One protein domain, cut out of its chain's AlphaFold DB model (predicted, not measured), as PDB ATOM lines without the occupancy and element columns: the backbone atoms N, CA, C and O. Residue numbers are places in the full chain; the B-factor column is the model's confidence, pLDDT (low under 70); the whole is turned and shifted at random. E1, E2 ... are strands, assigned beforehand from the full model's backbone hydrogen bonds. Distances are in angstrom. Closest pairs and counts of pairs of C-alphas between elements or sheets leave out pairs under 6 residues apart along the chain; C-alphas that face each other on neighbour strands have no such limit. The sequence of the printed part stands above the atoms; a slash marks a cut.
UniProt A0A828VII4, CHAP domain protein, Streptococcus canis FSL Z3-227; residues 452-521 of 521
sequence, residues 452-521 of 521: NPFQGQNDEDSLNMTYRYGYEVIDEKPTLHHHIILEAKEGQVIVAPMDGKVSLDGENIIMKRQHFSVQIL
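AT A GLANCE: This is residues 452 to 521 of the 521 residues of the protein "CHAP domain protein" of Streptococcus canis FSL Z3-227 (UniProt A0A828VII4). A small three-stranded antiparallel sheet, E4 to E6, and a two-stranded hairpin, E2 and E3, are the two arms of a loose, open frame, whose base is made by two long unnamed stretches, residues 452 to 464 and 482 to 500, and the short strand E1. The second of these stretches joins the hairpin to the sheet, and its residues 485 to 486 pair with E1. The printed part has 70 residues with no named helix and six named strands, E1 to E6 in chain order; the sheet's order is E4 - E5 - E6. The class is all strand, though strands hold just 29 of the 70 residues. The whole is loose, with a radius of gyration of the C-alphas of 14.0 A and spans of 38 by 29 by 22 A.

HOW THE PARTS SIT: E4, residues 501 to 505, E5, residues 508 to 513, and E6, residues 516 to 520, form a meander, each strand the antiparallel neighbour of the one before. E5 is the inner strand. The sheet is only just strongly twisted, its C-alphas lying up to 4.1 A off the best plane. E4 and E5 are a hairpin at 148 degrees between directions; N 503 and O 510 are within hydrogen-bond range at 2.8 A. E5 and E6 are a hairpin at 159 degrees, with N 511 and O 518 at 2.9 A. Another hairpin is made by E2, residues 470 to 474, and E3, residues 477 to 481, antiparallel at 138 degrees, with N 479 and O 472 at 2.8 A. This hairpin's strands are apart from those of the sheet. E1, residues 465 to 467, pairs with no named strand, but lies antiparallel to residues 485 to 486. E1 runs on into E2 across a break of 2 residues, at 62 degrees. E1 is apart from E4, E5 and E6.

IN THESE COORDINATES: E5, the longest strand by residues, measures 16.3 A from first to last C-alpha. E4 measures 13.0 A from C-alpha 501 at (-5.128, 189.334, 170.792), and E6 13.3 A, ending at C-alpha 520 at (-4.097, 201.589, 175.107). E2 measures 12.1 A, E3 12.3 A. E1 measures 5.6 A and begins at C-alpha 465 at (-10.927, 213.704, 173.139).

THE WHOLE: The two C-alphas farthest apart are those of Gly 456 and Glu 476, 39.9 A. The printed part has no cut and ends at the chain's last residue, 521. The link from E3 to E4, 19 residues, is long; the other four links are tight. Mean pLDDT of the printed part is 73.3; residues 459 to 460 and 508 to 521 are under 70, and E6 has a mean of 38.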
ATOM      1  N   ASN A 452     -17.162 201.810 171.313       82.12
ATOM      2  CA  ASN A 452     -16.832 202.679 172.435       82.12
ATOM      3  C   ASN A 452     -15.941 201.934 173.467       82.12
ATOM      4  O   ASN A 452     -16.315 200.856 173.945       82.12
ATOM      5  N   PRO A 453     -14.752 202.470 173.819       84.50
ATOM      6  CA  PRO A 453     -13.835 201.816 174.748       84.50
ATOM      7  C   PRO A 453     -14.270 201.913 176.220       84.50
ATOM      8  O   PRO A 453     -13.577 201.370 177.077       84.50
ATOM      9  N   PHE A 454     -15.384 202.567 176.558       84.75
ATOM     10  CA  PHE A 454     -15.871 202.706 177.931       84.75
ATOM     11  C   PHE A 454     -17.092 201.822 178.205       84.75
ATOM     12  O   PHE A 454     -18.109 201.875 177.518       84.75
ATOM     13  N   GLN A 455     -17.013 201.000 179.256       80.25
ATOM     14  CA  GLN A 455     -18.093 200.079 179.605       80.25
ATOM     15  C   GLN A 455     -19.387 200.823 179.958       80.25
ATOM     16  O   GLN A 455     -19.384 201.742 180.777       80.25
ATOM     17  N   GLY A 456     -20.507 200.353 179.402       75.69
ATOM     18  CA  GLY A 456     -21.835 200.907 179.676       75.69
ATOM     19  C   GLY A 456     -22.165 202.159 178.867       75.69
ATOM     20  O   GLY A 456     -23.241 202.712 179.073       75.69
ATOM     21  N   GLN A 457     -21.271 202.571 177.966       77.62
ATOM     22  CA  GLN A 457     -21.559 203.553 176.933       77.62
ATOM     23  C   GLN A 457     -21.838 202.851 175.601       77.62
ATOM     24  O   GLN A 457     -21.251 201.808 175.300       77.62
ATOM     25  N   ASN A 458     -22.749 203.424 174.826       72.88
ATOM     26  CA  ASN A 458     -23.042 203.016 173.461       72.88
ATOM     27  C   ASN A 458     -22.235 203.865 172.467       72.88
ATOM     28  O   ASN A 458     -21.605 204.859 172.831       72.88
ATOM     29  N   ASP A 459     -22.292 203.491 171.190       66.06
ATOM     30  CA  ASP A 459     -21.612 204.216 170.109       66.06
ATOM     31  C   ASP A 459     -22.222 205.613 169.843       66.06
ATOM     32  O   ASP A 459     -21.607 206.438 169.175       66.06
ATOM     33  N   GLU A 460     -23.404 205.906 170.401       66.75
ATOM     34  CA  GLU A 460     -24.036 207.236 170.351       66.75
ATOM     35  C   GLU A 460     -23.587 208.177 171.486       66.75
ATOM     36  O   GLU A 460     -23.864 209.377 171.440       66.75
ATOM     37  N   ASP A 461     -22.896 207.663 172.509       75.88
ATOM     38  CA  ASP A 461     -22.436 208.483 173.629       75.88
ATOM     39  C   ASP A 461     -21.186 209.284 173.239       75.88
ATOM     40  O   ASP A 461     -20.224 208.754 172.678       75.88
ATOM     41  N   SER A 462     -21.167 210.583 173.554       73.06
ATOM     42  CA  SER A 462     -20.067 211.459 173.145       73.06
ATOM     43  C   SER A 462     -18.786 211.183 173.935       73.06
ATOM     44  O   SER A 462     -18.780 211.246 175.168       73.06
ATOM     45  N   LEU A 463     -17.684 210.977 173.217       77.88
ATOM     46  CA  LEU A 463     -16.345 210.822 173.778       77.88
ATOM     47  C   LEU A 463     -15.621 212.171 173.818       77.88
ATOM     48  O   LEU A 463     -15.501 212.848 172.797       77.88
ATOM     49  N   ASN A 464     -15.085 212.533 174.983       78.44
ATOM     50  CA  ASN A 464     -14.211 213.696 175.106       78.44
ATOM     51  C   ASN A 464     -12.785 213.298 174.716       78.44
ATOM     52  O   ASN A 464     -12.178 212.427 175.343       78.44
ATOM     53  N   MET A 465     -12.265 213.939 173.672       78.62
ATOM     54  CA  MET A 465     -10.927 213.704 173.139       78.62
ATOM     55  C   MET A 465     -10.050 214.929 173.398       78.62
ATOM     56  O   MET A 465     -10.364 216.017 172.920       78.62
ATOM     57  N   THR A 466      -8.949 214.747 174.128       77.44
ATOM     58  CA  THR A 466      -7.978 215.818 174.414       77.44
ATOM     59  C   THR A 466      -7.053 216.053 173.224       77.44
ATOM     60  O   THR A 466      -6.743 217.193 172.899       77.44
ATOM     61  N   TYR A 467      -6.638 214.970 172.558       77.75
ATOM     62  CA  TYR A 467      -5.727 215.009 171.414       77.75
ATOM     63  C   TYR A 467      -6.279 214.190 170.258       77.75
ATOM     64  O   TYR A 467      -6.628 213.016 170.435       77.75
ATOM     65  N   ARG A 468      -6.318 214.803 169.070       80.88
ATOM     66  CA  ARG A 468      -6.685 214.122 167.825       80.88
ATOM     67  C   ARG A 468      -5.457 213.500 167.171       80.88
ATOM     68  O   ARG A 468      -4.334 213.969 167.328       80.88
ATOM     69  N   TYR A 469      -5.681 212.466 166.368       84.56
ATOM     70  CA  TYR A 469      -4.650 211.979 165.457       84.56
ATOM     71  C   TYR A 469      -4.315 213.077 164.434       84.56
ATOM     72  O   TYR A 469      -5.225 213.652 163.839       84.56
ATOM     73  N   GLY A 470      -3.031 213.339 164.185       87.31
ATOM     74  CA  GLY A 470      -2.598 214.349 163.216       87.31
ATOM     75  C   GLY A 470      -1.482 215.252 163.725       87.31
ATOM     76  O   GLY A 470      -0.846 214.969 164.738       87.31
ATOM     77  N   TYR A 471      -1.193 216.310 162.974       87.81
ATOM     78  CA  TYR A 471      -0.182 217.291 163.357       87.81
ATOM     79  C   TYR A 471      -0.736 218.339 164.321       87.81
ATOM     80  O   TYR A 471      -1.793 218.917 164.077       87.81
ATOM     81  N   GLU A 472       0.040 218.623 165.361       84.12
ATOM     82  CA  GLU A 472      -0.166 219.739 166.284       84.12
ATOM     83  C   GLU A 472       1.159 220.469 166.528       84.12
ATOM     84  O   GLU A 472       2.243 219.916 166.307       84.12
ATOM     85  N   VAL A 473       1.078 221.732 166.947       83.25
ATOM     86  CA  VAL A 473       2.262 222.552 167.226       83.25
ATOM     87  C   VAL A 473       2.715 222.304 168.662       83.25
ATOM     88  O   VAL A 473       2.093 222.791 169.601       83.25
ATOM     89  N   ILE A 474       3.822 221.580 168.822       79.81
ATOM     90  CA  ILE A 474       4.512 221.383 170.103       79.81
ATOM     91  C   ILE A 474       5.909 221.982 169.968       79.81
ATOM     92  O   ILE A 474       6.605 221.716 168.987       79.81
ATOM     93  N   ASP A 475       6.315 222.814 170.929       77.81
ATOM     94  CA  ASP A 475       7.625 223.482 170.942       77.81
ATOM     95  C   ASP A 475       7.951 224.196 169.614       77.81
ATOM     96  O   ASP A 475       9.029 224.030 169.036       77.81
ATOM     97  N   GLU A 476       6.974 224.951 169.092       77.50
ATOM     98  CA  GLU A 476       7.065 225.696 167.826       77.50
ATOM     99  C   GLU A 476       7.333 224.816 166.588       77.50
ATOM    100  O   GLU A 476       7.798 225.294 165.548       77.50
ATOM    101  N   LYS A 477       7.045 223.510 166.655       80.44
ATOM    102  CA  LYS A 477       7.206 222.584 165.527       80.44
ATOM    103  C   LYS A 477       5.942 221.759 165.297       80.44
ATOM    104  O   LYS A 477       5.340 221.289 166.258       80.44
ATOM    105  N   PRO A 478       5.554 221.523 164.031       84.44
ATOM    106  CA  PRO A 478       4.490 220.580 163.727       84.44
ATOM    107  C   PRO A 478       4.972 219.160 164.053       84.44
ATOM    108  O   PRO A 478       5.891 218.633 163.421       84.44
ATOM    109  N   THR A 479       4.342 218.534 165.042       85.25
ATOM    110  CA  THR A 479       4.631 217.168 165.494       85.25
ATOM    111  C   THR A 479       3.428 216.261 165.259       85.25
ATOM    112  O   THR A 479       2.297 216.651 165.520       85.25
ATOM    113  N   LEU A 480       3.668 215.062 164.714       86.12
ATOM    114  CA  LEU A 480       2.614 214.105 164.368       86.12
ATOM    115  C   LEU A 480       2.258 213.214 165.566       86.12
ATOM    116  O   LEU A 480       3.043 212.345 165.963       86.12
ATOM    117  N   HIS A 481       1.036 213.363 166.068       84.12
ATOM    118  CA  HIS A 481       0.427 212.466 167.040       84.12
ATOM    119  C   HIS A 481      -0.158 211.245 166.336       84.12
ATOM    120  O   HIS A 481      -1.052 211.343 165.497       84.12
ATOM    121  N   HIS A 482       0.368 210.070 166.681       80.75
ATOM    122  CA  HIS A 482      -0.031 208.793 166.082       80.75
ATOM    123  C   HIS A 482      -1.167 208.092 166.844       80.75
ATOM    124  O   HIS A 482      -1.586 207.004 166.455       80.75
ATOM    125  N   HIS A 483      -1.640 208.686 167.936       79.81
ATOM    126  CA  HIS A 483      -2.671 208.147 168.812       79.81
ATOM    127  C   HIS A 483      -3.665 209.250 169.177       79.81
ATOM    128  O   HIS A 483      -3.351 210.432 169.063       79.81
ATOM    129  N   ILE A 484      -4.858 208.839 169.600       80.06
ATOM    130  CA  ILE A 484      -5.844 209.720 170.224       80.06
ATOM    131  C   ILE A 484      -5.752 209.569 171.738       80.06
ATOM    132  O   ILE A 484      -5.394 208.496 172.230       80.06
ATOM    133  N   ILE A 485      -6.091 210.626 172.467       82.00
ATOM    134  CA  ILE A 485      -6.188 210.590 173.929       82.00
ATOM    135  C   ILE A 485      -7.636 210.886 174.301       82.00
ATOM    136  O   ILE A 485      -8.162 211.941 173.949       82.00
ATOM    137  N   LEU A 486      -8.271 209.930 174.978       83.56
ATOM    138  CA  LEU A 486      -9.649 210.021 175.450       83.56
ATOM    139  C   LEU A 486      -9.657 210.202 176.966       83.56
ATOM    140  O   LEU A 486      -8.945 209.494 177.678       83.56
ATOM    141  N   GLU A 487     -10.488 211.114 177.462       83.62
ATOM    142  CA  GLU A 487     -10.620 211.356 178.898       83.62
ATOM    143  C   GLU A 487     -11.611 210.370 179.520       83.62
ATOM    144  O   GLU A 487     -12.773 210.287 179.118       83.62
ATOM    145  N   ALA A 488     -11.155 209.632 180.532       81.88
ATOM    146  CA  ALA A 488     -11.977 208.702 181.297       81.88
ATOM    147  C   ALA A 488     -12.266 209.260 182.696       81.88
ATOM    148  O   ALA A 488     -11.416 209.895 183.320       81.88
ATOM    149  N   LYS A 489     -13.464 208.985 183.223       83.06
ATOM    150  CA  LYS A 489     -13.781 209.267 184.631       83.06
ATOM    151  C   LYS A 489     -13.031 208.294 185.540       83.06
ATOM    152  O   LYS A 489     -12.791 207.144 185.172       83.06
ATOM    153  N   GLU A 490     -12.701 208.733 186.750       81.19
ATOM    154  CA  GLU A 490     -12.074 207.864 187.746       81.19
ATOM    155  C   GLU A 490     -12.961 206.636 188.031       81.19
ATOM    156  O   GLU A 490     -14.170 206.759 188.234       81.19
ATOM    157  N   GLY A 491     -12.371 205.437 187.986       79.44
ATOM    158  CA  GLY A 491     -13.092 204.167 188.142       79.44
ATOM    159  C   GLY A 491     -13.864 203.684 186.904       79.44
ATOM    160  O   GLY A 491     -14.509 202.637 186.976       79.44
ATOM    161  N   GLN A 492     -13.803 204.396 185.771       83.19
ATOM    162  CA  GLN A 492     -14.423 203.965 184.514       83.19
ATOM    163  C   GLN A 492     -13.741 202.698 183.982       83.19
ATOM    164  O   GLN A 492     -12.525 202.654 183.797       83.19
ATOM    165  N   VAL A 493     -14.533 201.662 183.701       82.62
ATOM    166  CA  VAL A 493     -14.002 200.412 183.148       82.62
ATOM    167  C   VAL A 493     -13.758 200.572 181.652       82.62
ATOM    168  O   VAL A 493     -14.663 200.955 180.904       82.62
ATOM    169  N   ILE A 494     -12.540 200.245 181.223       82.50
ATOM    170  CA  ILE A 494     -12.127 200.255 179.820       82.50
ATOM    171  C   ILE A 494     -12.365 198.866 179.222       82.50
ATOM    172  O   ILE A 494     -11.936 197.847 179.770       82.50
ATOM    173  N   VAL A 495     -13.051 198.827 178.087       83.19
ATOM    174  CA  VAL A 495     -13.321 197.626 177.297       83.19
ATOM    175  C   VAL A 495     -12.558 197.672 175.982       83.19
ATOM    176  O   VAL A 495     -12.188 198.727 175.475       83.19
ATOM    177  N   ALA A 496     -12.299 196.495 175.420       80.25
ATOM    178  CA  ALA A 496     -11.652 196.391 174.125       80.25
ATOM    179  C   ALA A 496     -12.561 196.974 173.024       80.25
ATOM    180  O   ALA A 496     -13.639 196.420 172.805       80.25
ATOM    181  N   PRO A 497     -12.116 197.994 172.266       75.56
ATOM    182  CA  PRO A 497     -12.923 198.596 171.201       75.56
ATOM    183  C   PRO A 497     -13.054 197.683 169.967       75.56
ATOM    184  O   PRO A 497     -13.802 197.967 169.034       75.56
ATOM    185  N   MET A 498     -12.295 196.581 169.915       75.44
ATOM    186  CA  MET A 498     -12.343 195.607 168.826       75.44
ATOM    187  C   MET A 498     -11.848 194.218 169.247       75.44
ATOM    188  O   MET A 498     -11.010 194.070 170.139       75.44
ATOM    189  N   ASP A 499     -12.271 193.193 168.505       75.94
ATOM    190  CA  ASP A 499     -11.758 191.829 168.650       75.94
ATOM    191  C   ASP A 499     -10.261 191.735 168.296       75.94
ATOM    192  O   ASP A 499      -9.826 192.083 167.190       75.94
ATOM    193  N   GLY A 500      -9.459 191.157 169.193       75.69
ATOM    194  CA  GLY A 500      -8.019 191.031 168.983       75.69
ATOM    195  C   GLY A 500      -7.313 190.092 169.954       75.69
ATOM    196  O   GLY A 500      -7.923 189.461 170.814       75.69
ATOM    197  N   LYS A 501      -5.991 189.975 169.794       76.19
ATOM    198  CA  LYS A 501      -5.128 189.334 170.792       76.19
ATOM    199  C   LYS A 501      -4.525 190.399 171.688       76.19
ATOM    200  O   LYS A 501      -3.899 191.325 171.178       76.19
ATOM    201  N   VAL A 502      -4.661 190.215 172.993       75.44
ATOM    202  CA  VAL A 502      -4.029 191.078 173.990       75.44
ATOM    203  C   VAL A 502      -2.564 190.674 174.155       75.44
ATOM    204  O   VAL A 502      -2.238 189.490 174.262       75.44
ATOM    205  N   SER A 503      -1.682 191.665 174.148       76.81
ATOM    206  CA  SER A 503      -0.282 191.565 174.549       76.81
ATOM    207  C   SER A 503       0.015 192.683 175.537       76.81
ATOM    208  O   SER A 503      -0.406 193.810 175.309       76.81
ATOM    209  N   LEU A 504       0.720 192.364 176.617       75.75
ATOM    210  CA  LEU A 504       1.141 193.340 177.618       75.75
ATOM    211  C   LEU A 504       2.573 193.777 177.312       75.75
ATOM    212  O   LEU A 504       3.410 192.927 176.994       75.75
ATOM    213  N   ASP A 505       2.828 195.078 177.395       73.50
ATOM    214  CA  ASP A 505       4.158 195.673 177.255       73.50
ATOM    215  C   ASP A 505       4.364 196.722 178.357       73.50
ATOM    216  O   ASP A 505       4.015 197.892 178.204       73.50
ATOM    217  N   GLY A 506       4.867 196.272 179.510       75.88
ATOM    218  CA  GLY A 506       4.939 197.093 180.722       75.88
ATOM    219  C   GLY A 506       3.546 197.417 181.267       75.88
ATOM    220  O   GLY A 506       2.744 196.508 181.481       75.88
ATOM    221  N   GLU A 507       3.277 198.706 181.472       72.69
ATOM    222  CA  GLU A 507       1.956 199.231 181.858       72.69
ATOM    223  C   GLU A 507       0.983 199.307 180.667       72.69
ATOM    224  O   GLU A 507      -0.220 199.447 180.862       72.69
ATOM    225  N   ASN A 508       1.470 199.119 179.435       67.81
ATOM    226  CA  ASN A 508       0.661 199.281 178.231       67.81
ATOM    227  C   ASN A 508      -0.070 197.991 177.851       67.81
ATOM    228  O   ASN A 508       0.521 196.903 177.762       67.81
ATOM    229  N   ILE A 509      -1.347 198.126 177.493       67.00
ATOM    230  CA  ILE A 509      -2.152 197.037 176.939       67.00
ATOM    231  C   ILE A 509      -2.205 197.204 175.418       67.00
ATOM    232  O   ILE A 509      -2.812 198.125 174.880       67.00
ATOM    233  N   ILE A 510      -1.569 196.282 174.692       69.62
ATOM    234  CA  ILE A 510      -1.509 196.311 173.228       69.62
ATOM    235  C   ILE A 510      -2.432 195.246 172.652       69.62
ATOM    236  O   ILE A 510      -2.195 194.043 172.811       69.62
ATOM    237  N   MET A 511      -3.434 195.669 171.887       61.78
ATOM    238  CA  MET A 511      -4.305 194.767 171.141       61.78
ATOM    239  C   MET A 511      -3.829 194.636 169.693       61.78
ATOM    240  O   MET A 511      -3.751 195.610 168.947       61.78
ATOM    241  N   LYS A 512      -3.500 193.406 169.276       56.22
ATOM    242  CA  LYS A 512      -2.997 193.103 167.927       56.22
ATOM    243  C   LYS A 512      -3.997 192.265 167.136       56.22
ATOM    244  O   LYS A 512      -4.380 191.165 167.545       56.22
ATOM    245  N   ARG A 513      -4.326 192.732 165.930       49.31
ATOM    246  CA  ARG A 513      -4.935 191.936 164.852       49.31
ATOM    247  C   ARG A 513      -3.870 191.676 163.790       49.31
ATOM    248  O   ARG A 513      -2.877 192.385 163.718       49.31
ATOM    249  N   GLN A 514      -4.050 190.664 162.940       41.50
ATOM    250  CA  GLN A 514      -3.033 190.214 161.972       41.50
ATOM    251  C   GLN A 514      -2.459 191.300 161.025       41.50
ATOM    252  O   GLN A 514      -1.484 190.986 160.347       41.50
ATOM    253  N   HIS A 515      -2.997 192.532 161.000       36.84
ATOM    254  CA  HIS A 515      -2.437 193.683 160.277       36.84
ATOM    255  C   HIS A 515      -2.569 195.074 160.950       36.84
ATOM    256  O   HIS A 515      -2.164 196.039 160.319       36.84
ATOM    257  N   PHE A 516      -3.047 195.206 162.197       35.69
ATOM    258  CA  PHE A 516      -3.121 196.503 162.906       35.69
ATOM    259  C   PHE A 516      -2.877 196.334 164.415       35.69
ATOM    260  O   PHE A 516      -3.242 195.298 164.984       35.69
ATOM    261  N   SER A 517      -2.246 197.337 165.034       31.61
ATOM    262  CA  SER A 517      -1.966 197.406 166.476       31.61
ATOM    263  C   SER A 517      -2.688 198.622 167.053       31.61
ATOM    264  O   SER A 517      -2.477 199.719 166.547       31.61
ATOM    265  N   VAL A 518      -3.504 198.429 168.087       42.28
ATOM    266  CA  VAL A 518      -4.072 199.512 168.904       42.28
ATOM    267  C   VAL A 518      -3.340 199.484 170.245       42.28
ATOM    268  O   VAL A 518      -3.250 198.425 170.874       42.28
ATOM    269  N   GLN A 519      -2.752 200.614 170.634       37.22
ATOM    270  CA  GLN A 519      -2.110 200.816 171.934       37.22
ATOM    271  C   GLN A 519      -3.096 201.540 172.848       37.22
ATOM    272  O   GLN A 519      -3.606 202.590 172.474       37.22
ATOM    273  N   ILE A 520      -3.366 200.953 174.013       44.09
ATOM    274  CA  ILE A 520      -4.097 201.589 175.107       44.09
ATOM    275  C   ILE A 520      -3.030 201.936 176.151       44.09
ATOM    276  O   ILE A 520      -2.324 201.028 176.611       44.09
ATOM    277  N   LEU A 521      -2.862 203.237 176.407       37.88
ATOM    278  CA  LEU A 521      -1.991 203.791 177.447       37.88
ATOM    279  C   LEU A 521      -2.785 203.965 178.739       37.88
ATOM    280  O   LEU A 521      -3.950 204.415 178.633       37.88
TER     281      LEU A 521